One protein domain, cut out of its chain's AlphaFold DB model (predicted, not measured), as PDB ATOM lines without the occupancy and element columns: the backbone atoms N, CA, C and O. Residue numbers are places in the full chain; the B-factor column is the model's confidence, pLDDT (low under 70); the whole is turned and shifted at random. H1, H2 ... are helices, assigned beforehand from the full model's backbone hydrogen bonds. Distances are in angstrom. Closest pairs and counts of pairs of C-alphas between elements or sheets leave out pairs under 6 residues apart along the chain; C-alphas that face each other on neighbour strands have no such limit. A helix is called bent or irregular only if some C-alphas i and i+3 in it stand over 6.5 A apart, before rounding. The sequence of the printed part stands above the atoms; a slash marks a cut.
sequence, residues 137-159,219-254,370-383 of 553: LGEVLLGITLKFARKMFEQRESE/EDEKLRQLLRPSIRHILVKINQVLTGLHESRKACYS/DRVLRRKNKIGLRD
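What this domain is: This is residues 137 to 159, 219 to 254 and 370 to 383 of the 553 residues of the protein "RRN9 domain-containing protein" of Golovinomyces magnicellulatus (UniProt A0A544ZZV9). One long helix, H2, kinked near one end, makes most of the length of a thin, open arrangement; H1 meets it near the kinked end with its residues 138 to 142 and slants away, residues 147 to 159 sticking out as an arm. Near the other end of H2 the short helix H3 is set crosswise, and residues 379 to 383 run on from it as a tail. The printed part has 73 residues with three named helices, in the order H1, H2, H3, and no named strand; the class is all helix. The whole is extended, with a radius of gyration of the C-alphas of 19.8 A, and its C-alphas span 61 by 24 by 16 A, a rod in outline.

How they stand to each other: H1, residues 137 to 159, touches H2, residues 220 to 254, with residues 138 to 142 alone, against residues 224 to 235 of H2. Their closest C-alphas, those of Gly 138 and Ile 231, are 6.6 A apart. They run opposite ways at a steep tilt of 53 degrees. H2 is irregular, C-alphas 226 and 229 being 7.2 A apart, and has a kink of 51 degrees near residue 227; residues 236 to 244 stand free. H3, residues 370 to 378, is close to H2 but not clearly touching, about perpendicular at 75 degrees, the closest C-alphas being those of Tyr 253 and Arg 375, 7.0 A apart. H1 and H3 are apart. In H1 and H3 every O i to N i+4 pair is within hydrogen-bond range; in H2, 29 of 31 are.

Where its parts are: H1 begins at C-alpha 137 (34.221, 29.137, 65.436) and measures 33.0 A from first to last C-alpha. H2 measures 48.1 A and ends at C-alpha 254 (28.003, 60.181, 59.299). H3 ends at C-alpha 378 (24.516, 57.611, 71.695).

The domain as a whole: The two C-alphas farthest apart, those of Glu 159 and Asp 370, are 63.9 A apart. Residues 160 to 218 and 255 to 369 are not printed; the gaps between C-alphas across these cuts are 24.6 A and 16.1 A. The mean pLDDT of the printed part is 84.5; residue 158, residues 253 to 254 and residues 370 to 379 are under 70.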
ATOM      1  N   LEU A 137      35.513  29.160  66.115       88.19
ATOM      2  CA  LEU A 137      34.221  29.137  65.436       88.19
ATOM      3  C   LEU A 137      34.196  28.111  64.292       88.19
ATOM      4  O   LEU A 137      33.193  27.429  64.100       88.19
ATOM      5  N   GLY A 138      35.290  27.983  63.541       89.69
ATOM      6  CA  GLY A 138      35.443  26.970  62.500       89.69
ATOM      7  C   GLY A 138      35.374  25.537  63.037       89.69
ATOM      8  O   GLY A 138      34.690  24.715  62.434       89.69
ATOM      9  N   GLU A 139      36.013  25.251  64.174       88.06
ATOM     10  CA  GLU A 139      35.963  23.938  64.834       88.06
ATOM     11  C   GLU A 139      34.567  23.624  65.375       88.06
ATOM     12  O   GLU A 139      34.060  22.518  65.195       88.06
ATOM     13  N   VAL A 140      33.897  24.613  65.971       90.81
ATOM     14  CA  VAL A 140      32.512  24.458  66.435       90.81
ATOM     15  C   VAL A 140      31.581  24.174  65.254       90.81
ATOM     16  O   VAL A 140      30.769  23.250  65.314       90.81
ATOM     17  N   LEU A 141      31.718  24.919  64.151       92.31
ATOM     18  CA  LEU A 141      30.952  24.666  62.928       92.31
ATOM     19  C   LEU A 141      31.242  23.273  62.364       92.31
ATOM     20  O   LEU A 141      30.303  22.577  61.984       92.31
ATOM     21  N   LEU A 142      32.506  22.840  62.363       92.12
ATOM     22  CA  LEU A 142      32.885  21.488  61.962       92.12
ATOM     23  C   LEU A 142      32.162  20.440  62.813       92.12
ATOM     24  O   LEU A 142      31.443  19.611  62.259       92.12
ATOM     25  N   GLY A 143      32.263  20.526  64.140       91.81
ATOM     26  CA  GLY A 143      31.603  19.590  65.053       91.81
ATOM     27  C   GLY A 143      30.084  19.542  64.862       91.81
ATOM     28  O   GLY A 143      29.486  18.466  64.825       91.81
ATOM     29  N   ILE A 144      29.448  20.697  64.648       93.00
ATOM     30  CA  ILE A 144      28.009  20.780  64.361       93.00
ATOM     31  C   ILE A 144      27.675  20.115  63.020       93.00
ATOM     32  O   ILE A 144      26.732  19.326  62.942       93.00
ATOM     33  N   THR A 145      28.437  20.408  61.964       91.81
ATOM     34  CA  THR A 145      28.207  19.808  60.640       91.81
ATOM     35  C   THR A 145      28.414  18.299  60.653       91.81
ATOM     36  O   THR A 145      27.604  17.585  60.070       91.81
ATOM     37  N   LEU A 146      29.413  17.800  61.386       91.62
ATOM     38  CA  LEU A 146      29.645  16.370  61.592       91.62
ATOM     39  C   LEU A 146      28.501  15.711  62.357       91.62
ATOM     40  O   LEU A 146      28.027  14.652  61.956       91.62
ATOM     41  N   LYS A 147      27.996  16.365  63.408       92.44
ATOM     42  CA  LYS A 147      26.821  15.893  64.149       92.44
ATOM     43  C   LYS A 147      25.599  15.766  63.240       92.44
ATOM     44  O   LYS A 147      24.883  14.773  63.324       92.44
ATOM     45  N   PHE A 148      25.350  16.752  62.377       91.88
ATOM     46  CA  PHE A 148      24.258  16.668  61.405       91.88
ATOM     47  C   PHE A 148      24.509  15.591  60.351       91.88
ATOM     48  O   PHE A 148      23.602  14.821  60.061       91.88
ATOM     49  N   ALA A 149      25.729  15.492  59.823       90.81
ATOM     50  CA  ALA A 149      26.091  14.471  58.845       90.81
ATOM     51  C   ALA A 149      25.894  13.054  59.405       90.81
ATOM     52  O   ALA A 149      25.311  12.215  58.724       90.81
ATOM     53  N   ARG A 150      26.303  12.809  60.658       90.94
ATOM     54  CA  ARG A 150      26.086  11.530  61.345       90.94
ATOM     55  C   ARG A 150      24.598  11.233  61.523       90.94
ATOM     56  O   ARG A 150      24.156  10.163  61.136       90.94
ATOM     57  N   LYS A 151      23.809  12.199  62.001       91.50
ATOM     58  CA  LYS A 151      22.353  12.020  62.134       91.50
ATOM     59  C   LYS A 151      21.673  11.688  60.807       91.50
ATOM     60  O   LYS A 151      20.824  10.811  60.762       91.50
ATOM     61  N   MET A 152      22.043  12.381  59.730       89.94
ATOM     62  CA  MET A 152      21.498  12.110  58.397       89.94
ATOM     63  C   MET A 152      21.911  10.726  57.886       89.94
ATOM     64  O   MET A 152      21.154  10.097  57.157       89.94
ATOM     65  N   PHE A 153      23.109  10.259  58.241       88.75
ATOM     66  CA  PHE A 153      23.583   8.920  57.907       88.75
ATOM     67  C   PHE A 153      22.786   7.837  58.650       88.75
ATOM     68  O   PHE A 153      22.224   6.959  58.005       88.75
ATOM     69  N   GLU A 154      22.647   7.970  59.971       88.25
ATOM     70  CA  GLU A 154      21.859   7.060  60.821       88.25
ATOM     71  C   GLU A 154      20.380   7.017  60.395       88.25
ATOM     72  O   GLU A 154      19.752   5.961  60.382       88.25
ATOM     73  N   GLN A 155      19.813   8.158  59.983       88.81
ATOM     74  CA  GLN A 155      18.446   8.215  59.453       88.81
ATOM     75  C   GLN A 155      18.289   7.399  58.167       88.81
ATOM     76  O   GLN A 155      17.331   6.635  58.059       88.81
ATOM     77  N   ARG A 156      19.235   7.501  57.224       82.06
ATOM     78  CA  ARG A 156      19.201   6.705  55.982       82.06
ATOM     79  C   ARG A 156      19.341   5.212  56.245       82.06
ATOM     80  O   ARG A 156      18.672   4.425  55.591       82.06
ATOM     81  N   GLU A 157      20.194   4.824  57.188       73.19
ATOM     82  CA  GLU A 157      20.338   3.424  57.598       73.19
ATOM     83  C   GLU A 157      19.011   2.889  58.148       73.19
ATOM     84  O   GLU A 157      18.511   1.875  57.669       73.19
ATOM     85  N   SER A 158      18.344   3.663  59.012       64.69
ATOM     86  CA  SER A 158      17.024   3.296  59.536       64.69
ATOM     87  C   SER A 158      15.929   3.194  58.463       64.69
ATOM     88  O   SER A 158      14.958   2.462  58.643       64.69
ATOM     89  N   GLU A 159      16.038   3.942  57.362       70.25
ATOM     90  CA  GLU A 159      15.110   3.867  56.227       70.25
ATOM     91  C   GLU A 159      15.405   2.652  55.344       70.25
ATOM     92  O   GLU A 159      14.478   1.937  54.967       70.25
ATOM     93  N   GLU A 219      37.537   8.928  60.251       88.88
ATOM     94  CA  GLU A 219      38.729   9.722  59.948       88.88
ATOM     95  C   GLU A 219      38.410  11.223  59.964       88.88
ATOM     96  O   GLU A 219      38.197  11.856  58.923       88.88
ATOM     97  N   ASP A 220      38.431  11.808  61.161       84.69
ATOM     98  CA  ASP A 220      38.092  13.218  61.390       84.69
ATOM     99  C   ASP A 220      38.918  14.194  60.535       84.69
ATOM    100  O   ASP A 220      38.391  15.202  60.065       84.69
ATOM    101  N   GLU A 221      40.190  13.896  60.251       87.62
ATOM    102  CA  GLU A 221      41.037  14.759  59.413       87.62
ATOM    103  C   GLU A 221      40.575  14.775  57.944       87.62
ATOM    104  O   GLU A 221      40.557  15.837  57.316       87.62
ATOM    105  N   LYS A 222      40.135  13.633  57.393       88.38
ATOM    106  CA  LYS A 222      39.598  13.584  56.020       88.38
ATOM    107  C   LYS A 222      38.250  14.289  55.944       88.38
ATOM    108  O   LYS A 222      38.014  15.078  55.026       88.38
ATOM    109  N   LEU A 223      37.393  14.074  56.941       89.44
ATOM    110  CA  LEU A 223      36.110  14.768  57.044       89.44
ATOM    111  C   LEU A 223      36.299  16.284  57.181       89.44
ATOM    112  O   LEU A 223      35.607  17.062  56.521       89.44
ATOM    113  N   ARG A 224      37.295  16.717  57.961       87.75
ATOM    114  CA  ARG A 224      37.676  18.126  58.097       87.75
ATOM    115  C   ARG A 224      38.119  18.717  56.770       87.75
ATOM    116  O   ARG A 224      37.696  19.822  56.443       87.75
ATOM    117  N   GLN A 225      38.927  18.001  55.988       90.62
ATOM    118  CA  GLN A 225      39.347  18.455  54.659       90.62
ATOM    119  C   GLN A 225      38.161  18.589  53.696       90.62
ATOM    120  O   GLN A 225      38.075  19.592  52.985       90.62
ATOM    121  N   LEU A 226      37.221  17.640  53.732       92.12
ATOM    122  CA  LEU A 226      36.023  17.637  52.890       92.12
ATOM    123  C   LEU A 226      35.053  18.773  53.246       92.12
ATOM    124  O   LEU A 226      34.524  19.440  52.358       92.12
ATOM    125  N   LEU A 227      34.854  19.043  54.540       92.00
ATOM    126  CA  LEU A 227      33.942  20.085  55.033       92.00
ATOM    127  C   LEU A 227      34.582  21.482  55.080       92.00
ATOM    128  O   LEU A 227      33.888  22.492  55.207       92.00
ATOM    129  N   ARG A 228      35.905  21.589  54.934       90.75
ATOM    130  CA  ARG A 228      36.620  22.873  55.000       90.75
ATOM    131  C   ARG A 228      36.064  23.946  54.051       90.75
ATOM    132  O   ARG A 228      35.938  25.090  54.497       90.75
ATOM    133  N   PRO A 229      35.747  23.659  52.771       94.44
ATOM    134  CA  PRO A 229      35.243  24.678  51.852       94.44
ATOM    135  C   PRO A 229      33.860  25.201  52.252       94.44
ATOM    136  O   PRO A 229      33.629  26.409  52.205       94.44
ATOM    137  N   SER A 230      32.961  24.319  52.699       92.19
ATOM    138  CA  SER A 230      31.606  24.708  53.105       92.19
ATOM    139  C   SER A 230      31.625  25.545  54.384       92.19
ATOM    140  O   SER A 230      30.980  26.593  54.437       92.19
ATOM    141  N   ILE A 231      32.440  25.165  55.371       92.75
ATOM    142  CA  ILE A 231      32.621  25.935  56.611       92.75
ATOM    143  C   ILE A 231      33.205  27.316  56.307       92.75
ATOM    144  O   ILE A 231      32.715  28.324  56.813       92.75
ATOM    145  N   ARG A 232      34.213  27.398  55.430       91.12
ATOM    146  CA  ARG A 232      34.771  28.687  54.992       91.12
ATOM    147  C   ARG A 232      33.728  29.560  54.310       91.12
ATOM    148  O   ARG A 232      33.677  30.752  54.590       91.12
ATOM    149  N   HIS A 233      32.884  28.983  53.461       92.88
ATOM    150  CA  HIS A 233      31.791  29.717  52.831       92.88
ATOM    151  C   HIS A 233      30.787  30.258  53.867       92.88
ATOM    152  O   HIS A 233      30.389  31.420  53.781       92.88
ATOM    153  N   ILE A 234      30.436  29.469  54.891       92.00
ATOM    154  CA  ILE A 234      29.588  29.930  56.006       92.00
ATOM    155  C   ILE A 234      30.256  31.093  56.754       92.00
ATOM    156  O   ILE A 234      29.621  32.122  56.978       92.00
ATOM    157  N   LEU A 235      31.546  30.972  57.081       92.00
ATOM    158  CA  LEU A 235      32.304  32.038  57.744       92.00
ATOM    159  C   LEU A 235      32.368  33.318  56.901       92.00
ATOM    160  O   LEU A 235      32.255  34.414  57.447       92.00
ATOM    161  N   VAL A 236      32.503  33.204  55.578       93.75
ATOM    162  CA  VAL A 236      32.454  34.359  54.667       93.75
ATOM    163  C   VAL A 236      31.095  35.050  54.740       93.75
ATOM    164  O   VAL A 236      31.060  36.271  54.883       93.75
ATOM    165  N   LYS A 237      29.985  34.299  54.722       92.19
ATOM    166  CA  LYS A 237      28.643  34.882  54.880       92.19
ATOM    167  C   LYS A 237      28.471  35.577  56.231       92.19
ATOM    168  O   LYS A 237      27.959  36.691  56.280       92.19
ATOM    169  N   ILE A 238      28.950  34.972  57.320       91.81
ATOM    170  CA  ILE A 238      28.925  35.604  58.651       91.81
ATOM    171  C   ILE A 238      29.736  36.906  58.639       91.81
ATOM    172  O   ILE A 238      29.259  37.933  59.120       91.81
ATOM    173  N   ASN A 239      30.926  36.903  58.036       92.12
ATOM    174  CA  ASN A 239      31.749  38.104  57.921       92.12
ATOM    175  C   ASN A 239      31.063  39.204  57.108       92.12
ATOM    176  O   ASN A 239      31.119  40.357  57.520       92.12
ATOM    177  N   GLN A 240      30.366  38.863  56.020       94.38
ATOM    178  CA  GLN A 240      29.567  39.825  55.254       94.38
ATOM    179  C   GLN A 240      28.493  40.489  56.132       94.38
ATOM    180  O   GLN A 240      28.311  41.708  56.076       94.38
ATOM    181  N   VAL A 241      27.825  39.713  56.998       93.25
ATOM    182  CA  VAL A 241      26.834  40.235  57.963       93.25
ATOM    183  C   VAL A 241      27.479  41.184  58.960       93.25
ATOM    184  O   VAL A 241      26.976  42.289  59.177       93.25
ATOM    185  N   LEU A 242      28.631  40.810  59.514       90.25
ATOM    186  CA  LEU A 242      29.378  41.663  60.436       90.25
ATOM    187  C   LEU A 242      29.867  42.955  59.768       90.25
ATOM    188  O   LEU A 242      29.796  44.025  60.380       90.25
ATOM    189  N   THR A 243      30.309  42.894  58.509       91.81
ATOM    190  CA  THR A 243      30.688  44.095  57.753       91.81
ATOM    191  C   THR A 243      29.484  44.984  57.476       91.81
ATOM    192  O   THR A 243      29.570  46.185  57.726       91.81
ATOM    193  N   GLY A 244      28.335  44.417  57.094       92.19
ATOM    194  CA  GLY A 244      27.096  45.177  56.898       92.19
ATOM    195  C   GLY A 244      26.630  45.874  58.182       92.19
ATOM    196  O   GLY A 244      26.282  47.054  58.169       92.19
ATOM    197  N   LEU A 245      26.726  45.191  59.328       89.62
ATOM    198  CA  LEU A 245      26.460  45.758  60.659       89.62
ATOM    199  C   LEU A 245      27.417  46.892  61.026       89.62
ATOM    200  O   LEU A 245      27.018  47.865  61.682       89.62
ATOM    201  N   HIS A 246      28.685  46.773  60.641       87.69
ATOM    202  CA  HIS A 246      29.675  47.815  60.868       87.69
ATOM    203  C   HIS A 246      29.404  49.045  59.991       87.69
ATOM    204  O   HIS A 246      29.429  50.182  60.474       87.69
ATOM    205  N   GLU A 247      29.106  48.821  58.715       89.12
ATOM    206  CA  GLU A 247      28.798  49.868  57.745       89.12
ATOM    207  C   GLU A 247      27.506  50.606  58.093       89.12
ATOM    208  O   GLU A 247      27.502  51.841  58.084       89.12
ATOM    209  N   SER A 248      26.457  49.894  58.525       88.12
ATOM    210  CA  SER A 248      25.211  50.523  58.985       88.12
ATOM    211  C   SER A 248      25.467  51.459  60.175       88.12
ATOM    212  O   SER A 248      25.000  52.600  60.196       88.12
ATOM    213  N   ARG A 249      26.326  51.051  61.125       83.56
ATOM    214  CA  ARG A 249      26.745  51.894  62.263       83.56
ATOM    215  C   ARG A 249      27.494  53.140  61.786       83.56
ATOM    216  O   ARG A 249      27.272  54.247  62.284       83.56
ATOM    217  N   LYS A 250      28.408  52.959  60.827       82.62
ATOM    218  CA  LYS A 250      29.223  54.031  60.243       82.62
ATOM    219  C   LYS A 250      28.365  55.052  59.495       82.62
ATOM    220  O   LYS A 250      28.638  56.255  59.598       82.62
ATOM    221  N   ALA A 251      27.312  54.602  58.816       83.69
ATOM    222  CA  ALA A 251      26.328  55.474  58.184       83.69
ATOM    223  C   ALA A 251      25.613  56.348  59.229       83.69
ATOM    224  O   ALA A 251      25.608  57.575  59.097       83.69
ATOM    225  N   CYS A 252      25.133  55.765  60.334       78.88
ATOM    226  CA  CYS A 252      24.499  56.528  61.418       78.88
ATOM    227  C   CYS A 252      25.423  57.614  62.007       78.88
ATOM    228  O   CYS A 252      24.984  58.742  62.246       78.88
ATOM    229  N   TYR A 253      26.721  57.325  62.189       68.44
ATOM    230  CA  TYR A 253      27.692  58.333  62.647       68.44
ATOM    231  C   TYR A 253      27.884  59.487  61.660       68.44
ATOM    232  O   TYR A 253      28.153  60.619  62.078       68.44
ATOM    233  N   SER A 254      27.790  59.199  60.363       68.00
ATOM    234  CA  SER A 254      28.003  60.181  59.299       68.00
ATOM    235  C   SER A 254      26.809  61.134  59.173       68.00
ATOM    236  O   SER A 254      27.005  62.340  59.007       68.00
ATOM    237  N   ASP A 370      37.167  61.665  72.271       61.38
ATOM    238  CA  ASP A 370      36.022  61.805  73.181       61.38
ATOM    239  C   ASP A 370      34.707  62.120  72.468       61.38
ATOM    240  O   ASP A 370      33.644  61.636  72.850       61.38
ATOM    241  N   ARG A 371      34.743  62.935  71.405       64.19
ATOM    242  CA  ARG A 371      33.547  63.254  70.612       64.19
ATOM    243  C   ARG A 371      33.104  62.039  69.797       64.19
ATOM    244  O   ARG A 371      31.903  61.838  69.635       64.19
ATOM    245  N   VAL A 372      34.049  61.229  69.318       62.94
ATOM    246  CA  VAL A 372      33.753  59.957  68.640       62.94
ATOM    247  C   VAL A 372      33.160  58.954  69.628       62.94
ATOM    248  O   VAL A 372      32.113  58.388  69.337       62.94
ATOM    249  N   LEU A 373      33.748  58.796  70.817       63.56
ATOM    250  CA  LEU A 373      33.230  57.911  71.869       63.56
ATOM    251  C   LEU A 373      31.839  58.341  72.353       63.56
ATOM    252  O   LEU A 373      30.934  57.518  72.434       63.56
ATOM    253  N   ARG A 374      31.604  59.643  72.565       63.19
ATOM    254  CA  ARG A 374      30.261  60.145  72.907       63.19
ATOM    255  C   ARG A 374      29.235  59.871  71.812       63.19
ATOM    256  O   ARG A 374      28.097  59.560  72.135       63.19
ATOM    257  N   ARG A 375      29.609  59.982  70.532       64.31
ATOM    258  CA  ARG A 375      28.729  59.590  69.415       64.31
ATOM    259  C   ARG A 375      28.485  58.083  69.408       64.31
ATOM    260  O   ARG A 375      27.350  57.674  69.207       64.31
ATOM    261  N   LYS A 376      29.510  57.269  69.686       63.50
ATOM    262  CA  LYS A 376      29.386  55.809  69.805       63.50
ATOM    263  C   LYS A 376      28.406  55.397  70.898       63.50
ATOM    264  O   LYS A 376      27.566  54.555  70.615       63.50
ATOM    265  N   ASN A 377      28.456  56.055  72.055       63.03
ATOM    266  CA  ASN A 377      27.578  55.779  73.196       63.03
ATOM    267  C   ASN A 377      26.131  56.261  72.992       63.03
ATOM    268  O   ASN A 377      25.244  55.824  73.715       63.03
ATOM    269  N   LYS A 378      25.881  57.179  72.044       64.69
ATOM    270  CA  LYS A 378      24.516  57.611  71.695       64.69
ATOM    271  C   LYS A 378      23.769  56.580  70.859       64.69
ATOM    272  O   LYS A 378      22.551  56.508  70.946       64.69
ATOM    273  N   ILE A 379      24.489  55.833  70.027       68.94
ATOM    274  CA  ILE A 379      23.912  54.723  69.278       68.94
ATOM    275  C   ILE A 379      23.858  53.567  70.274       68.94
ATOM    276  O   ILE A 379      24.901  53.171  70.791       68.94
ATOM    277  N   GLY A 380      22.660  53.096  70.612       75.19
ATOM    278  CA  GLY A 380      22.451  52.048  71.613       75.19
ATOM    279  C   GLY A 380      23.174  50.734  71.294       75.19
ATOM    280  O   GLY A 380      23.957  50.626  70.341       75.19
ATOM    281  N   LEU A 381      22.928  49.718  72.115       82.62
ATOM    282  CA  LEU A 381      23.385  48.361  71.820       82.62
ATOM    283  C   LEU A 381      22.689  47.835  70.556       82.62
ATOM    284  O   LEU A 381      21.706  48.413  70.101       82.62
ATOM    285  N   ARG A 382      23.278  46.812  69.938       83.88
ATOM    286  CA  ARG A 382      22.674  46.142  68.785       83.88
ATOM    287  C   ARG A 382      21.642  45.142  69.286       83.88
ATOM    288  O   ARG A 382      21.948  44.382  70.201       83.88
ATOM    289  N   ASP A 383      20.489  45.128  68.636       85.25
ATOM    290  CA  ASP A 383      19.438  44.149  68.888       85.25
ATOM    291  C   ASP A 383      19.515  43.019  67.851       85.25
ATOM    292  O   ASP A 383      20.039  43.195  66.744       85.25
TER     293      ASP A 383